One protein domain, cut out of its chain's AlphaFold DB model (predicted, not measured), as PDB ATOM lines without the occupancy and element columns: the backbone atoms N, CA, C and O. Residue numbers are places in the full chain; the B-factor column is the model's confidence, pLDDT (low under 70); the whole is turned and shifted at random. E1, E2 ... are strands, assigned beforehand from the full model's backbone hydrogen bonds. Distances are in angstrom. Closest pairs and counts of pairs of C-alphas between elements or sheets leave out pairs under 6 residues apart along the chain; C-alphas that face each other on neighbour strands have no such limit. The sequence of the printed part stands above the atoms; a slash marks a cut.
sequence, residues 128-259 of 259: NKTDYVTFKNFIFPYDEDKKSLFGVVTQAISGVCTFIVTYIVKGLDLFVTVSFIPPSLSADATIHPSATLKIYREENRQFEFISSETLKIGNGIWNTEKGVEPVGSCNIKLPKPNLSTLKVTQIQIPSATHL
ATOM      1  N   ASN A 128     -52.982  22.817 -10.938       87.56
ATOM      2  CA  ASN A 128     -51.581  22.485 -10.748       87.56
ATOM      3  C   ASN A 128     -51.038  22.079 -12.119       87.56
ATOM      4  O   ASN A 128     -51.573  21.153 -12.734       87.56
ATOM      5  N   LYS A 129     -50.040  22.799 -12.630       85.19
ATOM      6  CA  LYS A 129     -49.406  22.473 -13.909       85.19
ATOM      7  C   LYS A 129     -47.911  22.750 -13.841       85.19
ATOM      8  O   LYS A 129     -47.482  23.810 -13.390       85.19
ATOM      9  N   THR A 130     -47.155  21.776 -14.328       85.31
ATOM     10  CA  THR A 130     -45.707  21.830 -14.485       85.31
ATOM     11  C   THR A 130     -45.387  22.007 -15.963       85.31
ATOM     12  O   THR A 130     -45.818  21.204 -16.790       85.31
ATOM     13  N   ASP A 131     -44.649  23.063 -16.291       82.19
ATOM     14  CA  ASP A 131     -44.140  23.344 -17.630       82.19
ATOM     15  C   ASP A 131     -42.610  23.222 -17.642       82.19
ATOM     16  O   ASP A 131     -41.923  23.718 -16.748       82.19
ATOM     17  N   TYR A 132     -42.078  22.570 -18.676       81.50
ATOM     18  CA  TYR A 132     -40.641  22.430 -18.901       81.50
ATOM     19  C   TYR A 132     -40.188  23.510 -19.876       81.50
ATOM     20  O   TYR A 132     -40.554  23.487 -21.053       81.50
ATOM     21  N   VAL A 133     -39.404  24.467 -19.390       77.81
ATOM     22  CA  VAL A 133     -38.900  25.581 -20.193       77.81
ATOM     23  C   VAL A 133     -37.427  25.334 -20.491       77.81
ATOM     24  O   VAL A 133     -36.553  25.557 -19.652       77.81
ATOM     25  N   THR A 134     -37.163  24.820 -21.689       72.25
ATOM     26  CA  THR A 134     -35.808  24.613 -22.198       72.25
ATOM     27  C   THR A 134     -35.269  25.909 -22.787       72.25
ATOM     28  O   THR A 134     -35.927  26.572 -23.591       72.25
ATOM     29  N   PHE A 135     -34.040  26.259 -22.425       66.50
ATOM     30  CA  PHE A 135     -33.313  27.349 -23.057       66.50
ATOM     31  C   PHE A 135     -31.951  26.850 -23.530       66.50
ATOM     32  O   PHE A 135     -31.279  26.064 -22.864       66.50
ATOM     33  N   LYS A 136     -31.528  27.323 -24.701       61.84
ATOM     34  CA  LYS A 136     -30.150  27.157 -25.158       61.84
ATOM     35  C   LYS A 136     -29.361  28.328 -24.602       61.84
ATOM     36  O   LYS A 136     -29.626  29.464 -24.999       61.84
ATOM     37  N   ASN A 137     -28.441  28.074 -23.676       57.41
ATOM     38  CA  ASN A 137     -27.504  29.119 -23.291       57.41
ATOM     39  C   ASN A 137     -26.504  29.338 -24.439       57.41
ATOM     40  O   ASN A 137     -26.143  28.412 -25.163       57.41
ATOM     41  N   PHE A 138     -26.090  30.585 -24.638       54.41
ATOM     42  CA  PHE A 138     -24.964  30.905 -25.507       54.41
ATOM     43  C   PHE A 138     -23.885  31.491 -24.607       54.41
ATOM     44  O   PHE A 138     -23.819  32.699 -24.393       54.41
ATOM     45  N   ILE A 139     -23.115  30.601 -23.974       56.28
ATOM     46  CA  ILE A 139     -21.964  31.007 -23.172       56.28
ATOM     47  C   ILE A 139     -20.879  31.426 -24.162       56.28
ATOM     48  O   ILE A 139     -20.294  30.587 -24.846       56.28
ATOM     49  N   PHE A 140     -20.639  32.731 -24.258       46.16
ATOM     50  CA  PHE A 140     -19.453  33.244 -24.925       46.16
ATOM     51  C   PHE A 140     -18.239  32.947 -24.032       46.16
ATOM     52  O   PHE A 140     -18.260  33.341 -22.862       46.16
ATOM     53  N   PRO A 141     -17.196  32.258 -24.528       48.56
ATOM     54  CA  PRO A 141     -15.958  32.112 -23.775       48.56
ATOM     55  C   PRO A 141     -15.324  33.496 -23.581       48.56
ATOM     56  O   PRO A 141     -15.193  34.260 -24.535       48.56
ATOM     57  N   TYR A 142     -14.936  33.811 -22.344       46.44
ATOM     58  CA  TYR A 142     -14.328  35.098 -21.973       46.44
ATOM     59  C   TYR A 142     -12.817  35.176 -22.293       46.44
ATOM     60  O   TYR A 142     -12.183  36.195 -22.050       46.44
ATOM     61  N   ASP A 143     -12.236  34.110 -22.855       50.09
ATOM     62  CA  ASP A 143     -10.823  34.023 -23.247       50.09
ATOM     63  C   ASP A 143     -10.487  35.041 -24.360       50.09
ATOM     64  O   ASP A 143     -10.699  34.793 -25.554       50.09
ATOM     65  N   GLU A 144      -9.981  36.215 -23.962       51.97
ATOM     66  CA  GLU A 144      -9.618  37.315 -24.865       51.97
ATOM     67  C   GLU A 144      -8.483  36.964 -25.844       51.97
ATOM     68  O   GLU A 144      -8.328  37.653 -26.862       51.97
ATOM     69  N   ASP A 145      -7.736  35.887 -25.588       53.38
ATOM     70  CA  ASP A 145      -6.529  35.523 -26.337       53.38
ATOM     71  C   ASP A 145      -6.838  34.770 -27.645       53.38
ATOM     72  O   ASP A 145      -5.957  34.576 -28.487       53.38
ATOM     73  N   LYS A 146      -8.105  34.386 -27.883       49.84
ATOM     74  CA  LYS A 146      -8.544  33.682 -29.108       49.84
ATOM     75  C   LYS A 146      -9.512  34.483 -29.985       49.84
ATOM     76  O   LYS A 146     -10.462  33.933 -30.544       49.84
ATOM     77  N   LYS A 147      -9.199  35.760 -30.234       48.75
ATOM     78  CA  LYS A 147      -9.888  36.675 -31.186       48.75
ATOM     79  C   LYS A 147      -9.793  36.278 -32.682       48.75
ATOM     80  O   LYS A 147      -9.957  37.118 -33.563       48.75
ATOM     81  N   SER A 148      -9.560  35.004 -33.005       56.16
ATOM     82  CA  SER A 148      -9.671  34.492 -34.377       56.16
ATOM     83  C   SER A 148     -11.132  34.198 -34.710       56.16
ATOM     84  O   SER A 148     -11.800  33.459 -33.986       56.16
ATOM     85  N   LEU A 149     -11.618  34.711 -35.844       50.72
ATOM     86  CA  LEU A 149     -13.009  34.567 -36.299       50.72
ATOM     87  C   LEU A 149     -13.478  33.097 -36.394       50.72
ATOM     88  O   LEU A 149     -14.661  32.818 -36.226       50.72
ATOM     89  N   PHE A 150     -12.553  32.153 -36.601       46.69
ATOM     90  CA  PHE A 150     -12.825  30.707 -36.586       46.69
ATOM     91  C   PHE A 150     -12.816  30.072 -35.179       46.69
ATOM     92  O   PHE A 150     -13.475  29.053 -34.968       46.69
ATOM     93  N   GLY A 151     -12.090  30.657 -34.218       45.19
ATOM     94  CA  GLY A 151     -11.908  30.132 -32.854       45.19
ATOM     95  C   GLY A 151     -13.019  30.512 -31.865       45.19
ATOM     96  O   GLY A 151     -13.271  29.780 -30.907       45.19
ATOM     97  N   VAL A 152     -13.723  31.622 -32.119       46.53
ATOM     98  CA  VAL A 152     -14.879  32.059 -31.309       46.53
ATOM     99  C   VAL A 152     -16.084  31.126 -31.502       46.53
ATOM    100  O   VAL A 152     -16.844  30.886 -30.568       46.53
ATOM    101  N   VAL A 153     -16.243  30.545 -32.698       43.91
ATOM    102  CA  VAL A 153     -17.368  29.647 -33.024       43.91
ATOM    103  C   VAL A 153     -17.166  28.234 -32.457       43.91
ATOM    104  O   VAL A 153     -18.138  27.560 -32.129       43.91
ATOM    105  N   THR A 154     -15.919  27.775 -32.303       42.41
ATOM    106  CA  THR A 154     -15.601  26.392 -31.892       42.41
ATOM    107  C   THR A 154     -15.680  26.135 -30.383       42.41
ATOM    108  O   THR A 154     -15.656  24.978 -29.977       42.41
ATOM    109  N   GLN A 155     -15.785  27.179 -29.552       43.72
ATOM    110  CA  GLN A 155     -15.775  27.074 -28.081       43.72
ATOM    111  C   GLN A 155     -17.092  27.515 -27.414       43.72
ATOM    112  O   GLN A 155     -17.152  27.669 -26.195       43.72
ATOM    113  N   ALA A 156     -18.171  27.687 -28.183       46.59
ATOM    114  CA  ALA A 156     -19.505  27.919 -27.632       46.59
ATOM    115  C   ALA A 156     -20.079  26.615 -27.041       46.59
ATOM    116  O   ALA A 156     -20.793  25.866 -27.717       46.59
ATOM    117  N   ILE A 157     -19.780  26.342 -25.765       51.72
ATOM    118  CA  ILE A 157     -20.324  25.204 -25.001       51.72
ATOM    119  C   ILE A 157     -21.797  25.499 -24.659       51.72
ATOM    120  O   ILE A 157     -22.153  25.850 -23.535       51.72
ATOM    121  N   SER A 158     -22.661  25.415 -25.674       52.31
ATOM    122  CA  SER A 158     -24.104  25.647 -25.551       52.31
ATOM    123  C   SER A 158     -24.817  24.399 -25.030       52.31
ATOM    124  O   SER A 158     -25.242  23.516 -25.776       52.31
ATOM    125  N   GLY A 159     -24.948  24.322 -23.710       59.53
ATOM    126  CA  GLY A 159     -25.784  23.326 -23.058       59.53
ATOM    127  C   GLY A 159     -27.262  23.719 -23.112       59.53
ATOM    128  O   GLY A 159     -27.622  24.881 -22.912       59.53
ATOM    129  N   VAL A 160     -28.153  22.751 -23.338       64.44
ATOM    130  CA  VAL A 160     -29.589  22.984 -23.125       64.44
ATOM    131  C   VAL A 160     -29.848  22.937 -21.625       64.44
ATOM    132  O   VAL A 160     -29.809  21.863 -21.028       64.44
ATOM    133  N   CYS A 161     -30.112  24.086 -21.010       70.62
ATOM    134  CA  CYS A 161     -30.580  24.131 -19.633       70.62
ATOM    135  C   CYS A 161     -32.107  24.002 -19.600       70.62
ATOM    136  O   CYS A 161     -32.813  24.523 -20.469       70.62
ATOM    137  N   THR A 162     -32.630  23.281 -18.608       78.38
ATOM    138  CA  THR A 162     -34.072  23.022 -18.492       78.38
ATOM    139  C   THR A 162     -34.573  23.507 -17.144       78.38
ATOM    140  O   THR A 162     -34.105  23.048 -16.106       78.38
ATOM    141  N   PHE A 163     -35.543  24.417 -17.157       79.88
ATOM    142  CA  PHE A 163     -36.243  24.852 -15.954       79.88
ATOM    143  C   PHE A 163     -37.569  24.105 -15.838       79.88
ATOM    144  O   PHE A 163     -38.360  24.077 -16.781       79.88
ATOM    145  N   ILE A 164     -37.815  23.516 -14.673       83.38
ATOM    146  CA  ILE A 164     -39.077  22.870 -14.314       83.38
ATOM    147  C   ILE A 164     -39.893  23.895 -13.531       83.38
ATOM    148  O   ILE A 164     -39.512  24.280 -12.424       83.38
ATOM    149  N   VAL A 165     -40.995  24.359 -14.113       84.75
ATOM    150  CA  VAL A 165     -41.801  25.470 -13.593       84.75
ATOM    151  C   VAL A 165     -43.161  24.939 -13.179       84.75
ATOM    152  O   VAL A 165     -43.992  24.652 -14.037       84.75
ATOM    153  N   THR A 166     -43.406  24.813 -11.878       85.00
ATOM    154  CA  THR A 166     -44.703  24.358 -11.365       85.00
ATOM    155  C   THR A 166     -45.465  25.535 -10.781       85.00
ATOM    156  O   THR A 166     -44.968  26.219  -9.890       85.00
ATOM    157  N   TYR A 167     -46.680  25.767 -11.275       85.75
ATOM    158  CA  TYR A 167     -47.609  26.743 -10.712       85.75
ATOM    159  C   TYR A 167     -48.859  26.058 -10.180       85.75
ATOM    160  O   TYR A 167     -49.488  25.235 -10.852       85.75
ATOM    161  N   ILE A 168     -49.226  26.455  -8.966       86.00
ATOM    162  CA  ILE A 168     -50.393  25.990  -8.233       86.00
ATOM    163  C   ILE A 168     -51.254  27.215  -7.937       86.00
ATOM    164  O   ILE A 168     -50.838  28.115  -7.211       86.00
ATOM    165  N   VAL A 169     -52.450  27.251  -8.520       86.31
ATOM    166  CA  VAL A 169     -53.458  28.293  -8.282       86.31
ATOM    167  C   VAL A 169     -54.516  27.734  -7.339       86.31
ATOM    168  O   VAL A 169     -55.115  26.704  -7.660       86.31
ATOM    169  N   LYS A 170     -54.748  28.412  -6.210       86.50
ATOM    170  CA  LYS A 170     -55.809  28.106  -5.236       86.50
ATOM    171  C   LYS A 170     -56.528  29.393  -4.848       86.50
ATOM    172  O   LYS A 170     -55.944  30.248  -4.185       86.50
ATOM    173  N   GLY A 171     -57.776  29.562  -5.280       84.88
ATOM    174  CA  GLY A 171     -58.501  30.828  -5.122       84.88
ATOM    175  C   GLY A 171     -57.705  32.041  -5.633       84.88
ATOM    176  O   GLY A 171     -57.481  32.180  -6.833       84.88
ATOM    177  N   LEU A 172     -57.287  32.930  -4.722       85.12
ATOM    178  CA  LEU A 172     -56.457  34.106  -5.031       85.12
ATOM    179  C   LEU A 172     -54.948  33.861  -4.894       85.12
ATOM    180  O   LEU A 172     -54.174  34.714  -5.315       85.12
ATOM    181  N   ASP A 173     -54.504  32.747  -4.319       86.56
ATOM    182  CA  ASP A 173     -53.083  32.502  -4.084       86.56
ATOM    183  C   ASP A 173     -52.469  31.753  -5.282       86.56
ATOM    184  O   ASP A 173     -52.898  30.654  -5.653       86.56
ATOM    185  N   LEU A 174     -51.450  32.361  -5.898       86.06
ATOM    186  CA  LEU A 174     -50.592  31.745  -6.908       86.06
ATOM    187  C   LEU A 174     -49.261  31.371  -6.253       86.06
ATOM    188  O   LEU A 174     -48.419  32.228  -5.988       86.06
ATOM    189  N   PHE A 175     -49.050  30.077  -6.054       87.19
ATOM    190  CA  PHE A 175     -47.764  29.533  -5.642       87.19
ATOM    191  C   PHE A 175     -46.980  29.077  -6.873       87.19
ATOM    192  O   PHE A 175     -47.506  28.323  -7.694       87.19
ATOM    193  N   VAL A 176     -45.730  29.521  -7.005       85.56
ATOM    194  CA  VAL A 176     -44.834  29.109  -8.095       85.56
ATOM    195  C   VAL A 176     -43.539  28.568  -7.519       85.56
ATOM    196  O   VAL A 176     -42.943  29.180  -6.634       85.56
ATOM    197  N   THR A 177     -43.087  27.438  -8.056       85.81
ATOM    198  CA  THR A 177     -41.779  26.848  -7.774       85.81
ATOM    199  C   THR A 177     -41.017  26.648  -9.076       85.81
ATOM    200  O   THR A 177     -41.582  26.250 -10.100       85.81
ATOM    201  N   VAL A 178     -39.721  26.948  -9.044       84.00
ATOM    202  CA  VAL A 178     -38.813  26.760 -10.175       84.00
ATOM    203  C   VAL A 178     -37.653  25.888  -9.724       84.00
ATOM    204  O   VAL A 178     -36.937  26.227  -8.783       84.00
ATOM    205  N   SER A 179     -37.473  24.767 -10.414       83.94
ATOM    206  CA  SER A 179     -36.287  23.915 -10.299       83.94
ATOM    207  C   SER A 179     -35.482  23.975 -11.598       83.94
ATOM    208  O   SER A 179     -36.023  24.312 -12.653       83.94
ATOM    209  N   PHE A 180     -34.196  23.667 -11.531       82.00
ATOM    210  CA  PHE A 180     -33.234  23.811 -12.617       82.00
ATOM    211  C   PHE A 180     -32.472  22.508 -12.820       82.00
ATOM    212  O   PHE A 180     -31.991  21.909 -11.865       82.00
ATOM    213  N   ILE A 181     -32.370  22.077 -14.073       80.25
ATOM    214  CA  ILE A 181     -31.461  21.016 -14.496       80.25
ATOM    215  C   ILE A 181     -30.251  21.716 -15.131       80.25
ATOM    216  O   ILE A 181     -30.409  22.314 -16.210       80.25
ATOM    217  N   PRO A 182     -29.067  21.681 -14.490       71.94
ATOM    218  CA  PRO A 182     -27.854  22.229 -15.067       71.94
ATOM    219  C   PRO A 182     -27.460  21.443 -16.327       71.94
ATOM    220  O   PRO A 182     -27.596  20.218 -16.371       71.94
ATOM    221  N   PRO A 183     -26.958  22.123 -17.370       72.38
ATOM    222  CA  PRO A 183     -26.322  21.446 -18.489       72.38
ATOM    223  C   PRO A 183     -24.997  20.804 -18.053       72.38
ATOM    224  O   PRO A 183     -24.387  21.212 -17.066       72.38
ATOM    225  N   SER A 184     -24.493  19.859 -18.846       67.25
ATOM    226  CA  SER A 184     -23.111  19.387 -18.724       67.25
ATOM    227  C   SER A 184     -22.136  20.525 -19.049       67.25
ATOM    228  O   SER A 184     -22.001  20.914 -20.212       67.25
ATOM    229  N   LEU A 185     -21.479  21.062 -18.024       63.75
ATOM    230  CA  LEU A 185     -20.449  22.091 -18.155       63.75
ATOM    231  C   LEU A 185     -19.067  21.466 -18.366       63.75
ATOM    232  O   LEU A 185     -18.818  20.326 -17.982       63.75
ATOM    233  N   SER A 186     -18.172  22.242 -18.971       56.09
ATOM    234  CA  SER A 186     -16.743  21.939 -19.070       56.09
ATOM    235  C   SER A 186     -15.967  23.002 -18.290       56.09
ATOM    236  O   SER A 186     -16.375  24.161 -18.314       56.09
ATOM    237  N   ALA A 187     -14.866  22.599 -17.648       54.44
ATOM    238  CA  ALA A 187     -13.933  23.446 -16.890       54.44
ATOM    239  C   ALA A 187     -14.560  24.266 -15.736       54.44
ATOM    240  O   ALA A 187     -14.719  25.470 -15.863       54.44
ATOM    241  N   ASP A 188     -14.910  23.612 -14.618       58.75
ATOM    242  CA  ASP A 188     -15.238  24.194 -13.289       58.75
ATOM    243  C   ASP A 188     -16.235  25.380 -13.217       58.75
ATOM    244  O   ASP A 188     -16.441  25.983 -12.160       58.75
ATOM    245  N   ALA A 189     -16.926  25.692 -14.314       61.69
ATOM    246  CA  ALA A 189     -17.896  26.773 -14.383       61.69
ATOM    247  C   ALA A 189     -19.067  26.534 -13.419       61.69
ATOM    248  O   ALA A 189     -19.689  25.471 -13.420       61.69
ATOM    249  N   THR A 190     -19.420  27.558 -12.638       63.41
ATOM    250  CA  THR A 190     -20.568  27.517 -11.725       63.41
ATOM    251  C   THR A 190     -21.720  28.348 -12.291       63.41
ATOM    252  O   THR A 190     -21.531  29.457 -12.797       63.41
ATOM    253  N   ILE A 191     -22.941  27.811 -12.219       67.75
ATOM    254  CA  ILE A 191     -24.163  28.516 -12.617       67.75
ATOM    255  C   ILE A 191     -24.916  28.957 -11.360       67.75
ATOM    256  O   ILE A 191     -25.145  28.155 -10.460       67.75
ATOM    257  N   HIS A 192     -25.358  30.215 -11.321       71.12
ATOM    258  CA  HIS A 192     -26.119  30.777 -10.200       71.12
ATOM    259  C   HIS A 192     -27.572  31.075 -10.601       71.12
ATOM    260  O   HIS A 192     -27.900  32.242 -10.831       71.12
ATOM    261  N   PRO A 193     -28.447  30.059 -10.759       70.44
ATOM    262  CA  PRO A 193     -29.783  30.248 -11.311       70.44
ATOM    263  C   PRO A 193     -30.609  31.249 -10.503       70.44
ATOM    264  O   PRO A 193     -30.683  31.199  -9.280       70.44
ATOM    265  N   SER A 194     -31.266  32.148 -11.230       71.44
ATOM    266  CA  SER A 194     -32.221  33.112 -10.700       71.44
ATOM    267  C   SER A 194     -33.521  33.003 -11.487       71.44
ATOM    268  O   SER A 194     -33.560  32.469 -12.599       71.44
ATOM    269  N   ALA A 195     -34.614  33.481 -10.906       77.19
ATOM    270  CA  ALA A 195     -35.903  33.513 -11.566       77.19
ATOM    271  C   ALA A 195     -36.738  34.681 -11.024       77.19
ATOM    272  O   ALA A 195     -36.847  34.888  -9.817       77.19
ATOM    273  N   THR A 196     -37.360  35.439 -11.925       79.56
ATOM    274  CA  THR A 196     -38.218  36.579 -11.583       79.56
ATOM    275  C   THR A 196     -39.549  36.394 -12.275       79.56
ATOM    276  O   THR A 196     -39.634  36.536 -13.494       79.56
ATOM    277  N   LEU A 197     -40.581  36.087 -11.494       82.88
ATOM    278  CA  LEU A 197     -41.933  35.933 -11.999       82.88
ATOM    279  C   LEU A 197     -42.481  37.307 -12.383       82.88
ATOM    280  O   LEU A 197     -42.447  38.217 -11.557       82.88
ATOM    281  N   LYS A 198     -43.015  37.470 -13.598       82.31
ATOM    282  CA  LYS A 198     -43.753  38.678 -13.998       82.31
ATOM    283  C   LYS A 198     -45.190  38.322 -14.355       82.31
ATOM    284  O   LYS A 198     -45.437  37.411 -15.150       82.31
ATOM    285  N   ILE A 199     -46.138  39.044 -13.769       83.31
ATOM    286  CA  ILE A 199     -47.573  38.864 -13.995       83.31
ATOM    287  C   ILE A 199     -48.076  40.005 -14.874       83.31
ATOM    288  O   ILE A 199     -47.861  41.177 -14.562       83.31
ATOM    289  N   TYR A 200     -48.782  39.648 -15.943       81.06
ATOM    290  CA  TYR A 200     -49.424  40.572 -16.868       81.06
ATOM    291  C   TYR A 200     -50.934  40.307 -16.937       81.06
ATOM    292  O   TYR A 200     -51.356  39.146 -16.880       81.06
ATOM    293  N   ARG A 201     -51.743  41.357 -17.105       81.06
ATOM    294  CA  ARG A 201     -53.188  41.276 -17.379       81.06
ATOM    295  C   ARG A 201     -53.457  41.650 -18.830       81.06
ATOM    296  O   ARG A 201     -52.829  42.554 -19.363       81.06
ATOM    297  N   GLU A 202     -54.399  40.964 -19.460       77.75
ATOM    298  CA  GLU A 202     -54.923  41.367 -20.760       77.75
ATOM    299  C   GLU A 202     -55.935  42.517 -20.617       77.75
ATOM    300  O   GLU A 202     -57.048  42.326 -20.118       77.75
ATOM    301  N   GLU A 203     -55.567  43.706 -21.087       75.25
ATOM    302  CA  GLU A 203     -56.441  44.879 -21.178       75.25
ATOM    303  C   GLU A 203     -56.386  45.450 -22.599       75.25
ATOM    304  O   GLU A 203     -55.318  45.608 -23.184       75.25
ATOM    305  N   ASN A 204     -57.547  45.714 -23.211       72.44
ATOM    306  CA  ASN A 204     -57.653  46.276 -24.569       72.44
ATOM    307  C   ASN A 204     -56.817  45.547 -25.653       72.44
ATOM    308  O   ASN A 204     -56.357  46.164 -26.613       72.44
ATOM    309  N   ARG A 205     -56.665  44.216 -25.530       70.88
ATOM    310  CA  ARG A 205     -55.824  43.335 -26.379       70.88
ATOM    311  C   ARG A 205     -54.307  43.560 -26.254       70.88
ATOM    312  O   ARG A 205     -53.554  43.105 -27.114       70.88
ATOM    313  N   GLN A 206     -53.849  44.231 -25.201       75.81
ATOM    314  CA  GLN A 206     -52.439  44.311 -24.825       75.81
ATOM    315  C   GLN A 206     -52.215  43.712 -23.433       75.81
ATOM    316  O   GLN A 206     -53.149  43.548 -22.652       75.81
ATOM    317  N   PHE A 207     -50.972  43.325 -23.144       77.50
ATOM    318  CA  PHE A 207     -50.590  42.743 -21.858       77.50
ATOM    319  C   PHE A 207     -49.949  43.811 -20.974       77.50
ATOM    320  O   PHE A 207     -48.761  44.102 -21.118       77.50
ATOM    321  N   GLU A 208     -50.730  44.378 -20.060       77.00
ATOM    322  CA  GLU A 208     -50.246  45.339 -19.074       77.00
ATOM    323  C   GLU A 208     -49.546  44.617 -17.919       77.00
ATOM    324  O   GLU A 208     -49.991  43.565 -17.457       77.00
ATOM    325  N   PHE A 209     -48.418  45.159 -17.466       78.94
ATOM    326  CA  PHE A 209     -47.642  44.608 -16.358       78.94
ATOM    327  C   PHE A 209     -48.295  44.947 -15.012       78.94
ATOM    328  O   PHE A 209     -48.546  46.112 -14.726       78.94
ATOM    329  N   ILE A 210     -48.524  43.935 -14.169       80.31
ATOM    330  CA  ILE A 210     -49.136  44.107 -12.841       80.31
ATOM    331  C   ILE A 210     -48.073  44.138 -11.743       80.31
ATOM    332  O   ILE A 210     -48.093  44.993 -10.865       80.31
ATOM    333  N   SER A 211     -47.198  43.130 -11.733       77.44
ATOM    334  CA  SER A 211     -46.274  42.876 -10.631       77.44
ATOM    335  C   SER A 211     -45.133  41.965 -11.071       77.44
ATOM    336  O   SER A 211     -45.293  41.130 -11.969       77.44
ATOM    337  N   SER A 212     -43.989  42.106 -10.405       81.00
ATOM    338  CA  SER A 212     -42.854  41.198 -10.515       81.00
ATOM    339  C   SER A 212     -42.336  40.811  -9.142       81.00
ATOM    340  O   SER A 212     -42.118  41.691  -8.310       81.00
ATOM    341  N   GLU A 213     -42.031  39.533  -8.950       81.19
ATOM    342  CA  GLU A 213     -41.400  39.040  -7.727       81.19
ATOM    343  C   GLU A 213     -40.222  38.125  -8.064       81.19
ATOM    344  O   GLU A 213     -40.324  37.221  -8.896       81.19
ATOM    345  N   THR A 214     -39.082  38.369  -7.420       80.12
ATOM    346  CA  THR A 214     -37.913  37.493  -7.524       80.12
ATOM    347  C   THR A 214     -38.104  36.291  -6.611       80.12
ATOM    348  O   THR A 214     -38.297  36.441  -5.404       80.12
ATOM    349  N   LEU A 215     -38.040  35.101  -7.203       81.31
ATOM    350  CA  LEU A 215     -38.159  33.824  -6.513       81.31
ATOM    351  C   LEU A 215     -36.983  33.656  -5.541       81.31
ATOM    352  O   LEU A 215     -35.835  33.929  -5.892       81.31
ATOM    353  N   LYS A 216     -37.268  33.213  -4.313       80.62
ATOM    354  CA  LYS A 216     -36.257  32.976  -3.270       80.62
ATOM    355  C   LYS A 216     -36.188  31.492  -2.941       80.62
ATOM    356  O   LYS A 216     -37.221  30.823  -2.908       80.62
ATOM    357  N   ILE A 217     -34.993  30.982  -2.661       74.38
ATOM    358  CA  ILE A 217     -34.818  29.632  -2.112       74.38
ATOM    359  C   ILE A 217     -35.467  29.609  -0.719       74.38
ATOM    360  O   ILE A 217     -35.178  30.460   0.121       74.38
ATOM    361  N   GLY A 218     -36.395  28.678  -0.498       70.50
ATOM    362  CA  GLY A 218     -37.245  28.638   0.693       70.50
ATOM    363  C   GLY A 218     -38.161  27.413   0.713       70.50
ATOM    364  O   GLY A 218     -37.799  26.348   0.214       70.50
ATOM    365  N   ASN A 219     -39.360  27.557   1.280       69.31
ATOM    366  CA  ASN A 219     -40.347  26.476   1.345       69.31
ATOM    367  C   ASN A 219     -41.010  26.256  -0.027       69.31
ATOM    368  O   ASN A 219     -42.031  26.867  -0.342       69.31
ATOM    369  N   GLY A 220     -40.415  25.373  -0.831       66.50
ATOM    370  CA  GLY A 220     -40.883  24.984  -2.159       66.50
ATOM    371  C   GLY A 220     -41.288  23.511  -2.260       66.50
ATOM    372  O   GLY A 220     -40.882  22.672  -1.462       66.50
ATOM    373  N   ILE A 221     -42.072  23.199  -3.293       72.25
ATOM    374  CA  ILE A 221     -42.220  21.837  -3.818       72.25
ATOM    375  C   ILE A 221     -41.096  21.646  -4.834       72.25
ATOM    376  O   ILE A 221     -41.125  22.244  -5.914       72.25
ATOM    377  N   TRP A 222     -40.106  20.847  -4.452       77.94
ATOM    378  CA  TRP A 222     -38.904  20.576  -5.233       77.94
ATOM    379  C   TRP A 222     -38.969  19.181  -5.843       77.94
ATOM    380  O   TRP A 222     -39.432  18.241  -5.198       77.94
ATOM    381  N   ASN A 223     -38.475  19.039  -7.070       69.44
ATOM    382  CA  ASN A 223     -38.203  17.717  -7.616       69.44
ATOM    383  C   ASN A 223     -36.910  17.182  -6.971       69.44
ATOM    384  O   ASN A 223     -35.887  17.862  -6.997       69.44
ATOM    385  N   THR A 224     -36.969  15.992  -6.371       69.06
ATOM    386  CA  THR A 224     -35.839  15.338  -5.687       69.06
ATOM    387  C   THR A 224     -35.058  14.379  -6.592       69.06
ATOM    388  O   THR A 224     -34.230  13.607  -6.108       69.06
ATOM    389  N   GLU A 225     -35.329  14.383  -7.899       74.31
ATOM    390  CA  GLU A 225     -34.549  13.646  -8.892       74.31
ATOM    391  C   GLU A 225     -33.076  14.090  -8.912       74.31
ATOM    392  O   GLU A 225     -32.726  15.257  -8.715       74.31
ATOM    393  N   LYS A 226     -32.182  13.125  -9.149       69.19
ATOM    394  CA  LYS A 226     -30.734  13.338  -9.091       69.19
ATOM    395  C   LYS A 226     -30.291  14.327 -10.174       69.19
ATOM    396  O   LYS A 226     -30.396  14.025 -11.358       69.19
ATOM    397  N   GLY A 227     -29.716  15.452  -9.751       71.38
ATOM    398  CA  GLY A 227     -29.259  16.516 -10.651       71.38
ATOM    399  C   GLY A 227     -30.304  17.601 -10.923       71.38
ATOM    400  O   GLY A 227     -30.130  18.360 -11.869       71.38
ATOM    401  N   VAL A 228     -31.373  17.687 -10.125       79.38
ATOM    402  CA  VAL A 228     -32.283  18.839 -10.123       79.38
ATOM    403  C   VAL A 228     -31.975  19.745  -8.929       79.38
ATOM    404  O   VAL A 228     -31.913  19.285  -7.791       79.38
ATOM    405  N   GLU A 229     -31.808  21.042  -9.181       78.75
ATOM    406  CA  GLU A 229     -31.485  22.057  -8.174       78.75
ATOM    407  C   GLU A 229     -32.669  23.018  -7.939       78.75
ATOM    408  O   GLU A 229     -33.336  23.429  -8.896       78.75
ATOM    409  N   PRO A 230     -32.965  23.417  -6.688       81.31
ATOM    410  CA  PRO A 230     -34.023  24.381  -6.394       81.31
ATOM    411  C   PRO A 230     -33.565  25.817  -6.701       81.31
ATOM    412  O   PRO A 230     -32.628  26.319  -6.086       81.31
ATOM    413  N   VAL A 231     -34.256  26.515  -7.611       79.62
ATOM    414  CA  VAL A 231     -33.961  27.929  -7.935       79.62
ATOM    415  C   VAL A 231     -34.672  28.869  -6.971       79.62
ATOM    416  O   VAL A 231     -34.102  29.843  -6.486       79.62
ATOM    417  N   GLY A 232     -35.947  28.597  -6.702       82.94
ATOM    418  CA  GLY A 232     -36.738  29.438  -5.823       82.94
ATOM    419  C   GLY A 232     -38.237  29.182  -5.898       82.94
ATOM    420  O   GLY A 232     -38.752  28.527  -6.807       82.94
ATOM    421  N   SER A 233     -38.925  29.704  -4.892       84.75
ATOM    422  CA  SER A 233     -40.367  29.614  -4.693       84.75
ATOM    423  C   SER A 233     -40.920  30.974  -4.277       84.75
ATOM    424  O   SER A 233     -40.252  31.707  -3.545       84.75
ATOM    425  N   CYS A 234     -42.129  31.309  -4.719       83.25
ATOM    426  CA  CYS A 234     -42.860  32.491  -4.267       83.25
ATOM    427  C   CYS A 234     -44.352  32.176  -4.136       83.25
ATOM    428  O   CYS A 234     -44.876  31.261  -4.778       83.25
ATOM    429  N   ASN A 235     -45.030  32.935  -3.281       86.50
ATOM    430  CA  ASN A 235     -46.477  32.900  -3.136       86.50
ATOM    431  C   ASN A 235     -46.994  34.322  -3.341       86.50
ATOM    432  O   ASN A 235     -46.741  35.196  -2.514       86.50
ATOM    433  N   ILE A 236     -47.689  34.537  -4.455       84.81
ATOM    434  CA  ILE A 236     -48.193  35.843  -4.857       84.81
ATOM    435  C   ILE A 236     -49.710  35.831  -4.770       84.81
ATOM    436  O   ILE A 236     -50.378  34.996  -5.382       84.81
ATOM    437  N   LYS A 237     -50.266  36.823  -4.075       85.75
ATOM    438  CA  LYS A 237     -51.703  37.084  -4.114       85.75
ATOM    439  C   LYS A 237     -52.068  37.685  -5.462       85.75
ATOM    440  O   LYS A 237     -51.669  38.805  -5.786       85.75
ATOM    441  N   LEU A 238     -52.823  36.930  -6.248       83.56
ATOM    442  CA  LEU A 238     -53.408  37.404  -7.488       83.56
ATOM    443  C   LEU A 238     -54.349  38.584  -7.197       83.56
ATOM    444  O   LEU A 238     -55.042  38.601  -6.174       83.56
ATOM    445  N   PRO A 239     -54.401  39.581  -8.097       81.25
ATOM    446  CA  PRO A 239     -55.386  40.648  -8.001       81.25
ATOM    447  C   PRO A 239     -56.803  40.074  -8.146       81.25
ATOM    448  O   PRO A 239     -56.981  38.928  -8.547       81.25
ATOM    449  N   LYS A 240     -57.840  40.874  -7.859       80.00
ATOM    450  CA  LYS A 240     -59.224  40.390  -7.982       80.00
ATOM    451  C   LYS A 240     -59.494  39.832  -9.399       80.00
ATOM    452  O   LYS A 240     -59.102  40.482 -10.384       80.00
ATOM    453  N   PRO A 241     -60.143  38.657  -9.503       75.75
ATOM    454  CA  PRO A 241     -60.482  38.045 -10.779       75.75
ATOM    455  C   PRO A 241     -61.483  38.918 -11.540       75.75
ATOM    456  O   PRO A 241     -62.399  39.506 -10.969       75.75
ATOM    457  N   ASN A 242     -61.285  39.004 -12.850       73.75
ATOM    458  CA  ASN A 242     -62.188  39.643 -13.800       73.75
ATOM    459  C   ASN A 242     -62.275  38.750 -15.053       73.75
ATOM    460  O   ASN A 242     -61.717  37.656 -15.080       73.75
ATOM    461  N   LEU A 243     -62.944  39.221 -16.106       72.25
ATOM    462  CA  LEU A 243     -63.049  38.495 -17.378       72.25
ATOM    463  C   LEU A 243     -61.767  38.546 -18.247       72.25
ATOM    464  O   LEU A 243     -61.779  38.015 -19.354       72.25
ATOM    465  N   SER A 244     -60.677  39.174 -17.784       72.44
ATOM    466  CA  SER A 244     -59.401  39.257 -18.513       72.44
ATOM    467  C   SER A 244     -58.492  38.065 -18.231       72.44
ATOM    468  O   SER A 244     -58.343  37.623 -17.090       72.44
ATOM    469  N   THR A 245     -57.758  37.630 -19.252       75.81
ATOM    470  CA  THR A 245     -56.698  36.630 -19.100       75.81
ATOM    471  C   THR A 245     -55.526  37.188 -18.283       75.81
ATOM    472  O   THR A 245     -55.051  38.295 -18.539       75.81
ATOM    473  N   LEU A 246     -54.998  36.401 -17.339       74.56
ATOM    474  CA  LEU A 246     -53.675  36.644 -16.755       74.56
ATOM    475  C   LEU A 246     -52.611  35.822 -17.484       74.56
ATOM    476  O   LEU A 246     -52.745  34.605 -17.632       74.56
ATOM    477  N   LYS A 247     -51.520  36.481 -17.878       78.06
ATOM    478  CA  LYS A 247     -50.338  35.848 -18.461       78.06
ATOM    479  C   LYS A 247     -49.168  35.980 -17.493       78.06
ATOM    480  O   LYS A 247     -48.703  37.079 -17.210       78.06
ATOM    481  N   VAL A 248     -48.659  34.851 -17.018       68.44
ATOM    482  CA  VAL A 248     -47.445  34.787 -16.195       68.44
ATOM    483  C   VAL A 248     -46.274  34.489 -17.127       68.44
ATOM    484  O   VAL A 248     -46.345  33.540 -17.904       68.44
ATOM    485  N   THR A 249     -45.245  35.338 -17.141       65.62
ATOM    486  CA  THR A 249     -44.126  35.242 -18.096       65.62
ATOM    487  C   THR A 249     -42.786  35.534 -17.426       65.62
ATOM    488  O   THR A 249     -42.708  36.306 -16.476       65.62
ATOM    489  N   GLN A 250     -41.738  34.980 -18.036       57.31
ATOM    490  CA  GLN A 250     -40.317  35.194 -17.772       57.31
ATOM    491  C   GLN A 250     -39.748  34.440 -16.560       57.31
ATOM    492  O   GLN A 250     -40.294  34.424 -15.464       57.31
ATOM    493  N   ILE A 251     -38.601  33.817 -16.825       55.06
ATOM    494  CA  ILE A 251     -37.601  33.312 -15.886       55.06
ATOM    495  C   ILE A 251     -36.288  33.847 -16.450       55.06
ATOM    496  O   ILE A 251     -36.036  33.704 -17.649       55.06
ATOM    497  N   GLN A 252     -35.499  34.547 -15.638       54.00
ATOM    498  CA  GLN A 252     -34.267  35.173 -16.105       54.00
ATOM    499  C   GLN A 252     -33.093  34.223 -15.878       54.00
ATOM    500  O   GLN A 252     -32.563  34.138 -14.776       54.00
ATOM    501  N   ILE A 253     -32.713  33.521 -16.947       51.12
ATOM    502  CA  ILE A 253     -31.559  32.616 -16.992       51.12
ATOM    503  C   ILE A 253     -30.320  33.347 -16.444       51.12
ATOM    504  O   ILE A 253     -30.109  34.517 -16.782       51.12
ATOM    505  N   PRO A 254     -29.507  32.692 -15.605       52.47
ATOM    506  CA  PRO A 254     -28.374  33.331 -14.952       52.47
ATOM    507  C   PRO A 254     -27.199  33.632 -15.883       52.47
ATOM    508  O   PRO A 254     -26.967  32.949 -16.882       52.47
ATOM    509  N   SER A 255     -26.394  34.606 -15.457       48.41
ATOM    510  CA  SER A 255     -24.995  34.716 -15.864       48.41
ATOM    511  C   SER A 255     -24.240  33.480 -15.370       48.41
ATOM    512  O   SER A 255     -24.301  33.167 -14.181       48.41
ATOM    513  N   ALA A 256     -23.527  32.790 -16.256       47.94
ATOM    514  CA  ALA A 256     -22.506  31.836 -15.837       47.94
ATOM    515  C   ALA A 256     -21.245  32.623 -15.454       47.94
ATOM    516  O   ALA A 256     -20.847  33.529 -16.188       47.94
ATOM    517  N   THR A 257     -20.638  32.296 -14.318       45.72
ATOM    518  CA  THR A 257     -19.370  32.885 -13.875       45.72
ATOM    519  C   THR A 257     -18.336  31.781 -13.739       45.72
ATOM    520  O   THR A 257     -18.561  30.778 -13.061       45.72
ATOM    521  N   HIS A 258     -17.210  31.970 -14.419       43.19
ATOM    522  CA  HIS A 258     -16.006  31.175 -14.217       43.19
ATOM    523  C   HIS A 258     -15.284  31.714 -12.972       43.19
ATOM    524  O   HIS A 258     -15.295  32.931 -12.754       43.19
ATOM    525  N   LEU A 259     -14.696  30.823 -12.172       38.12
ATOM    526  CA  LEU A 259     -13.679  31.173 -11.172       38.12
ATOM    527  C   LEU A 259     -12.283  31.174 -11.812       38.12
ATOM    528  O   LEU A 259     -12.113  30.438 -12.812       38.12
TER     529      LEU A 259
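AT A GLANCE: This is residues 128 to 259 of the 259 residues of an uncharacterized protein of Acinetobacter gerneri DSM 14967 = CIP 107464 (UniProt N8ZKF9). Two twisted antiparallel sheets stand only partly face to face, as a loose, open sandwich: E1, E2, E3 and E6 make the larger one, E5, E4 and E7 the smaller. The long loop of residues 137 to 159 reaches far out at one end of the longest axis. The printed part has 132 residues with seven named strands, E1 to E7 in chain order, and no named helix. The class is all strand, though under half of the residues, 59, are in named strands. The whole is loose, with a radius of gyration of the C-alphas of 18.0 A and spans of 57 by 38 by 20 A.

IN THESE COORDINATES: E1, residues 128 to 136, begins at C-alpha 128 (-51.581, 22.485, -10.748) and is 26.2 A long. E2, residues 160 to 170, is the longest at 32.2 A; E3 is residues 173 to 181, 26.6 A. E4, residues 196 to 203, E5, residues 206 to 214, and E6, residues 229 to 237, follow. E7, residues 246 to 249, ends at C-alpha 249 (-44.126, 35.242, -18.096).

HOW THE PARTS SIT: E1, E2 and E3 form a meander, each the antiparallel neighbour of the one before; N 131 and O 165 are 2.8 A apart, N 164 and O 179 2.8 A. E6 is an edge strand beside E3, with N 180 and O 229 at 2.8 A. E4 and E5 are a hairpin, with N 197 and O 213 at 2.8 A; E5 bends by 54 degrees at residue 210. E7 is antiparallel to E4, with N 200 and O 247 at 2.9 A. Between the sheets, the closest C-alphas of E5 and E6, Glu 213 and Cys 234, are 7.5 A apart. E1 and E4 are apart.

THE WHOLE: The C-alphas of Asp 145 and Leu 243, the two farthest apart, are 57.3 A from each other. The printed part has no cut. The links E1 to E2, E3 to E4 and E5 to E6 are long. The mean pLDDT of the printed part is 70.2; residues 135 to 160 and 248 to 259 are among those under 70.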